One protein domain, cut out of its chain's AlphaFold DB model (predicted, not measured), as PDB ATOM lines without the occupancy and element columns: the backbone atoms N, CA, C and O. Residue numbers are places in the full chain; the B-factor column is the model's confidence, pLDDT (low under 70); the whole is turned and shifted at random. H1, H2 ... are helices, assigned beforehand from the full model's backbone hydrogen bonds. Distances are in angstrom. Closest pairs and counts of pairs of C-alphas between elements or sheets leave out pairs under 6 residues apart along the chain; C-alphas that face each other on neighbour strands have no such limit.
ATOM      1  N   ALA A 519     115.032 143.849 158.673       72.31
ATOM      2  CA  ALA A 519     116.117 142.905 158.963       72.31
ATOM      3  C   ALA A 519     115.999 141.598 158.174       72.31
ATOM      4  O   ALA A 519     117.012 140.956 157.917       72.31
ATOM      5  N   SER A 520     114.782 141.208 157.789       77.12
ATOM      6  CA  SER A 520     114.541 140.056 156.918       77.12
ATOM      7  C   SER A 520     114.633 140.392 155.430       77.12
ATOM      8  O   SER A 520     114.690 139.470 154.619       77.12
ATOM      9  N   LEU A 521     114.644 141.678 155.060       78.25
ATOM     10  CA  LEU A 521     114.755 142.081 153.664       78.25
ATOM     11  C   LEU A 521     116.197 141.915 153.196       78.25
ATOM     12  O   LEU A 521     117.145 142.362 153.846       78.25
ATOM     13  N   SER A 522     116.360 141.321 152.019       82.00
ATOM     14  CA  SER A 522     117.622 141.415 151.303       82.00
ATOM     15  C   SER A 522     117.914 142.875 150.947       82.00
ATOM     16  O   SER A 522     117.023 143.724 150.861       82.00
ATOM     17  N   TRP A 523     119.186 143.180 150.705       75.31
ATOM     18  CA  TRP A 523     119.600 144.539 150.373       75.31
ATOM     19  C   TRP A 523     118.832 145.152 149.175       75.31
ATOM     20  O   TRP A 523     118.367 146.288 149.293       75.31
ATOM     21  N   PRO A 524     118.603 144.431 148.055       80.62
ATOM     22  CA  PRO A 524     117.766 144.937 146.964       80.62
ATOM     23  C   PRO A 524     116.314 145.223 147.371       80.62
ATOM     24  O   PRO A 524     115.763 146.240 146.959       80.62
ATOM     25  N   GLU A 525     115.702 144.371 148.196       80.19
ATOM     26  CA  GLU A 525     114.318 144.554 148.660       80.19
ATOM     27  C   GLU A 525     114.189 145.761 149.587       80.19
ATOM     28  O   GLU A 525     113.233 146.527 149.475       80.19
ATOM     29  N   LEU A 526     115.172 145.976 150.466       78.88
ATOM     30  CA  LEU A 526     115.230 147.162 151.313       78.88
ATOM     31  C   LEU A 526     115.309 148.441 150.474       78.88
ATOM     32  O   LEU A 526     114.579 149.397 150.732       78.88
ATOM     33  N   LEU A 527     116.156 148.461 149.446       76.12
ATOM     34  CA  LEU A 527     116.271 149.614 148.556       76.12
ATOM     35  C   LEU A 527     115.021 149.862 147.735       76.12
ATOM     36  O   LEU A 527     114.631 151.019 147.596       76.12
ATOM     37  N   GLN A 528     114.379 148.806 147.242       77.44
ATOM     38  CA  GLN A 528     113.096 148.932 146.566       77.44
ATOM     39  C   GLN A 528     112.055 149.528 147.519       77.44
ATOM     40  O   GLN A 528     111.403 150.502 147.172       77.44
ATOM     41  N   ARG A 529     111.981 149.044 148.764       77.25
ATOM     42  CA  ARG A 529     111.058 149.561 149.786       77.25
ATOM     43  C   ARG A 529     111.311 151.035 150.118       77.25
ATOM     44  O   ARG A 529     110.361 151.793 150.279       77.25
ATOM     45  N   ILE A 530     112.579 151.443 150.218       76.06
ATOM     46  CA  ILE A 530     112.965 152.849 150.418       76.06
ATOM     47  C   ILE A 530     112.561 153.682 149.199       76.06
ATOM     48  O   ILE A 530     112.021 154.771 149.365       76.06
ATOM     49  N   GLN A 531     112.791 153.184 147.982       72.88
ATOM     50  CA  GLN A 531     112.388 153.869 146.754       72.88
ATOM     51  C   GLN A 531     110.865 154.018 146.664       72.88
ATOM     52  O   GLN A 531     110.403 155.118 146.378       72.88
ATOM     53  N   ASP A 532     110.105 152.967 146.972       74.12
ATOM     54  CA  ASP A 532     108.639 152.959 146.966       74.12
ATOM     55  C   ASP A 532     108.074 153.918 148.026       74.12
ATOM     56  O   ASP A 532     107.219 154.746 147.722       74.12
ATOM     57  N   GLY A 533     108.614 153.893 149.251       67.62
ATOM     58  CA  GLY A 533     108.233 154.837 150.308       67.62
ATOM     59  C   GLY A 533     108.609 156.285 149.976       67.62
ATOM     60  O   GLY A 533     107.889 157.218 150.324       67.62
ATOM     61  N   GLN A 548     122.840 158.201 139.999       68.50
ATOM     62  CA  GLN A 548     122.951 156.862 139.420       68.50
ATOM     63  C   GLN A 548     123.889 155.989 140.278       68.50
ATOM     64  O   GLN A 548     124.804 156.538 140.904       68.50
ATOM     65  N   PRO A 549     123.674 154.663 140.331       80.12
ATOM     66  CA  PRO A 549     124.566 153.752 141.039       80.12
ATOM     67  C   PRO A 549     126.024 153.882 140.583       80.12
ATOM     68  O   PRO A 549     126.295 154.234 139.432       80.12
ATOM     69  N   ALA A 550     126.977 153.600 141.475       82.44
ATOM     70  CA  ALA A 550     128.391 153.726 141.144       82.44
ATOM     71  C   ALA A 550     128.800 152.642 140.125       82.44
ATOM     72  O   ALA A 550     128.636 151.451 140.406       82.44
ATOM     73  N   PRO A 551     129.362 153.013 138.958       85.44
ATOM     74  CA  PRO A 551     129.882 152.028 138.021       85.44
ATOM     75  C   PRO A 551     131.093 151.306 138.633       85.44
ATOM     76  O   PRO A 551     131.844 151.900 139.408       85.44
ATOM     77  N   GLU A 552     131.336 150.052 138.240       90.31
ATOM     78  CA  GLU A 552     132.466 149.232 138.734       90.31
ATOM     79  C   GLU A 552     133.808 149.966 138.669       90.31
ATOM     80  O   GLU A 552     134.632 149.871 139.575       90.31
ATOM     81  N   GLN A 553     134.005 150.763 137.617       89.44
ATOM     82  CA  GLN A 553     135.214 151.558 137.426       89.44
ATOM     83  C   GLN A 553     135.409 152.604 138.532       89.44
ATOM     84  O   GLN A 553     136.535 152.824 138.969       89.44
ATOM     85  N   ALA A 554     134.330 153.223 139.021       87.88
ATOM     86  CA  ALA A 554     134.396 154.196 140.108       87.88
ATOM     87  C   ALA A 554     134.694 153.524 141.456       87.88
ATOM     88  O   ALA A 554     135.460 154.063 142.253       87.88
ATOM     89  N   ILE A 555     134.134 152.333 141.693       91.44
ATOM     90  CA  ILE A 555     134.411 151.535 142.895       91.44
ATOM     91  C   ILE A 555     135.880 151.094 142.902       91.44
ATOM     92  O   ILE A 555     136.582 151.325 143.885       91.44
ATOM     93  N   ALA A 556     136.370 150.556 141.783       92.25
ATOM     94  CA  ALA A 556     137.765 150.150 141.632       92.25
ATOM     95  C   ALA A 556     138.735 151.337 141.779       92.25
ATOM     96  O   ALA A 556     139.764 151.221 142.443       92.25
ATOM     97  N   ALA A 557     138.394 152.502 141.217       89.25
ATOM     98  CA  ALA A 557     139.186 153.720 141.387       89.25
ATOM     99  C   ALA A 557     139.226 154.186 142.854       89.25
ATOM    100  O   ALA A 557     140.265 154.654 143.322       89.25
ATOM    101  N   ALA A 558     138.124 154.040 143.597       88.38
ATOM    102  CA  ALA A 558     138.081 154.356 145.022       88.38
ATOM    103  C   ALA A 558     138.929 153.383 145.856       88.38
ATOM    104  O   ALA A 558     139.715 153.845 146.681       88.38
ATOM    105  N   GLU A 559     138.830 152.072 145.611       94.69
ATOM    106  CA  GLU A 559     139.677 151.045 146.243       94.69
ATOM    107  C   GLU A 559     141.168 151.314 145.987       94.69
ATOM    108  O   GLU A 559     141.969 151.336 146.923       94.69
ATOM    109  N   ALA A 560     141.533 151.622 144.737       94.69
ATOM    110  CA  ALA A 560     142.905 151.950 144.357       94.69
ATOM    111  C   ALA A 560     143.413 153.231 145.035       94.69
ATOM    112  O   ALA A 560     144.524 153.255 145.560       94.69
ATOM    113  N   ARG A 561     142.596 154.292 145.067       94.19
ATOM    114  CA  ARG A 561     142.945 155.565 145.715       94.19
ATOM    115  C   ARG A 561     143.132 155.418 147.225       94.19
ATOM    116  O   ARG A 561     143.971 156.105 147.798       94.19
ATOM    117  N   LEU A 562     142.326 154.572 147.864       90.56
ATOM    118  CA  LEU A 562     142.353 154.362 149.312       90.56
ATOM    119  C   LEU A 562     143.345 153.271 149.742       90.56
ATOM    120  O   LEU A 562     143.643 153.170 150.929       90.56
ATOM    121  N   GLY A 563     143.849 152.459 148.809       95.25
ATOM    122  CA  GLY A 563     144.730 151.333 149.118       95.25
ATOM    123  C   GLY A 563     144.040 150.226 149.923       95.25
ATOM    124  O   GLY A 563     144.710 149.491 150.644       95.25
ATOM    125  N   VAL A 564     142.710 150.115 149.830       95.81
ATOM    126  CA  VAL A 564     141.912 149.104 150.542       95.81
ATOM    127  C   VAL A 564     140.967 148.396 149.582       95.81
ATOM    128  O   VAL A 564     140.458 148.998 148.640       95.81
ATOM    129  N   THR A 565     140.690 147.122 149.845       95.25
ATOM    130  CA  THR A 565     139.581 146.410 149.205       95.25
ATOM    131  C   THR A 565     138.331 146.618 150.045       95.25
ATOM    132  O   THR A 565     138.294 146.255 151.220       95.25
ATOM    133  N   LEU A 566     137.305 147.217 149.450       88.75
ATOM    134  CA  LEU A 566     136.016 147.406 150.089       88.75
ATOM    135  C   LEU A 566     135.326 146.040 150.276       88.75
ATOM    136  O   LEU A 566     135.394 145.189 149.376       88.75
ATOM    137  N   PRO A 567     134.633 145.827 151.408       93.06
ATOM    138  CA  PRO A 567     133.806 144.644 151.631       93.06
ATOM    139  C   PRO A 567     132.796 144.403 150.496       93.06
ATOM    140  O   PRO A 567     132.307 145.339 149.858       93.06
ATOM    141  N   SER A 568     132.504 143.136 150.192       88.12
ATOM    142  CA  SER A 568     131.658 142.759 149.048       88.12
ATOM    143  C   SER A 568     130.218 143.264 149.164       88.12
ATOM    144  O   SER A 568     129.621 143.645 148.159       88.12
ATOM    145  N   ASP A 569     129.685 143.294 150.379       76.19
ATOM    146  CA  ASP A 569     128.392 143.874 150.745       76.19
ATOM    147  C   ASP A 569     128.377 145.399 150.558       76.19
ATOM    148  O   ASP A 569     127.450 145.934 149.954       76.19
ATOM    149  N   TYR A 570     129.446 146.101 150.942       82.38
ATOM    150  CA  TYR A 570     129.575 147.539 150.692       82.38
ATOM    151  C   TYR A 570     129.713 147.867 149.194       82.38
ATOM    152  O   TYR A 570     129.161 148.847 148.699       82.38
ATOM    153  N   LYS A 571     130.383 147.013 148.415       90.12
ATOM    154  CA  LYS A 571     130.392 147.149 146.949       90.12
ATOM    155  C   LYS A 571     129.018 146.888 146.341       90.12
ATOM    156  O   LYS A 571     128.616 147.609 145.432       90.12
ATOM    157  N   ALA A 572     128.272 145.907 146.851       83.56
ATOM    158  CA  ALA A 572     126.882 145.690 146.456       83.56
ATOM    159  C   ALA A 572     126.002 146.908 146.794       83.56
ATOM    160  O   ALA A 572     125.199 147.319 145.958       83.56
ATOM    161  N   PHE A 573     126.224 147.549 147.945       80.25
ATOM    162  CA  PHE A 573     125.601 148.820 148.321       80.25
ATOM    163  C   PHE A 573     125.891 149.932 147.306       80.25
ATOM    164  O   PHE A 573     124.966 150.575 146.819       80.25
ATOM    165  N   LEU A 574     127.152 150.147 146.922       83.19
ATOM    166  CA  LEU A 574     127.524 151.207 145.971       83.19
ATOM    167  C   LEU A 574     126.982 150.964 144.551       83.19
ATOM    168  O   LEU A 574     126.708 151.916 143.822       83.19
ATOM    169  N   ARG A 575     126.793 149.697 144.166       85.06
ATOM    170  CA  ARG A 575     126.199 149.293 142.876       85.06
ATOM    171  C   ARG A 575     124.685 149.438 142.815       85.06
ATOM    172  O   ARG A 575     124.120 149.377 141.729       85.06
ATOM    173  N   THR A 576     124.027 149.552 143.962       73.69
ATOM    174  CA  THR A 576     122.561 149.546 144.060       73.69
ATOM    175  C   THR A 576     122.010 150.862 144.592       73.69
ATOM    176  O   THR A 576     120.894 151.241 144.247       73.69
ATOM    177  N   THR A 577     122.800 151.601 145.371       65.75
ATOM    178  CA  THR A 577     122.419 152.894 145.938       65.75
ATOM    179  C   THR A 577     123.197 154.034 145.316       65.75
ATOM    180  O   THR A 577     124.389 153.934 145.021       65.75
ATOM    181  N   SER A 578     122.533 155.174 145.200       61.62
ATOM    182  CA  SER A 578     123.221 156.449 145.220       61.62
ATOM    183  C   SER A 578     123.467 156.855 146.657       61.62
ATOM    184  O   SER A 578     122.534 157.214 147.368       61.62
TER     185      SER A 578
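What this domain is: This is residues 519 to 533 and 548 to 578 of the 597 residues of the protein "DJ-1_PfpI domain-containing protein" of Calocera cornea HHB12733 (UniProt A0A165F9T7). Three short helices stand in a loose, flat row, with H3 in the middle, H1 at one end and H2 at the other. The printed part has 46 residues with helices H1, H2, H3 in chain order and no named strand; the class is all helix. It is loose, with a radius of gyration of the C-alphas of 12.2 A and spans of 35 by 22 by 11 A.

How they stand to each other: Start at H1, residues 523 to 533: it only just touches H3, residues 568 to 576, with 3 pairs of C-alphas within 8 A, the closest Pro 524 and Thr 576 at 7.3 A. They run the same way at a shallow tilt of 33 degrees, only just short of steep. H2, residues 552 to 562, only just touches H3 with 3 such pairs, the closest C-alphas being Ile 555 and Lys 571 at 7.2 A; they run opposite ways at a steep tilt of 50 degrees. H1 and H2 are apart. In H1, H2 and H3 every O i to N i+4 pair is within hydrogen-bond range.

Where its parts are: Find C-alpha 523 at (119.600, 144.539, 150.373); from there H1 runs 15.3 A to Gly 533. H2 measures 15.4 A, and H3 12.4 A, ending at C-alpha 576, (122.561, 149.546, 144.060).

The domain as a whole: The C-alphas farthest apart, Gly 533 and Gly 563, are 36.7 A apart. Residues 534 to 547 are not printed, with 18.4 A between C-alphas 533 and 548. The link from H2 to H3 is tight. Look for pLDDT under 70 at residues 533, 548 and 577 to 578.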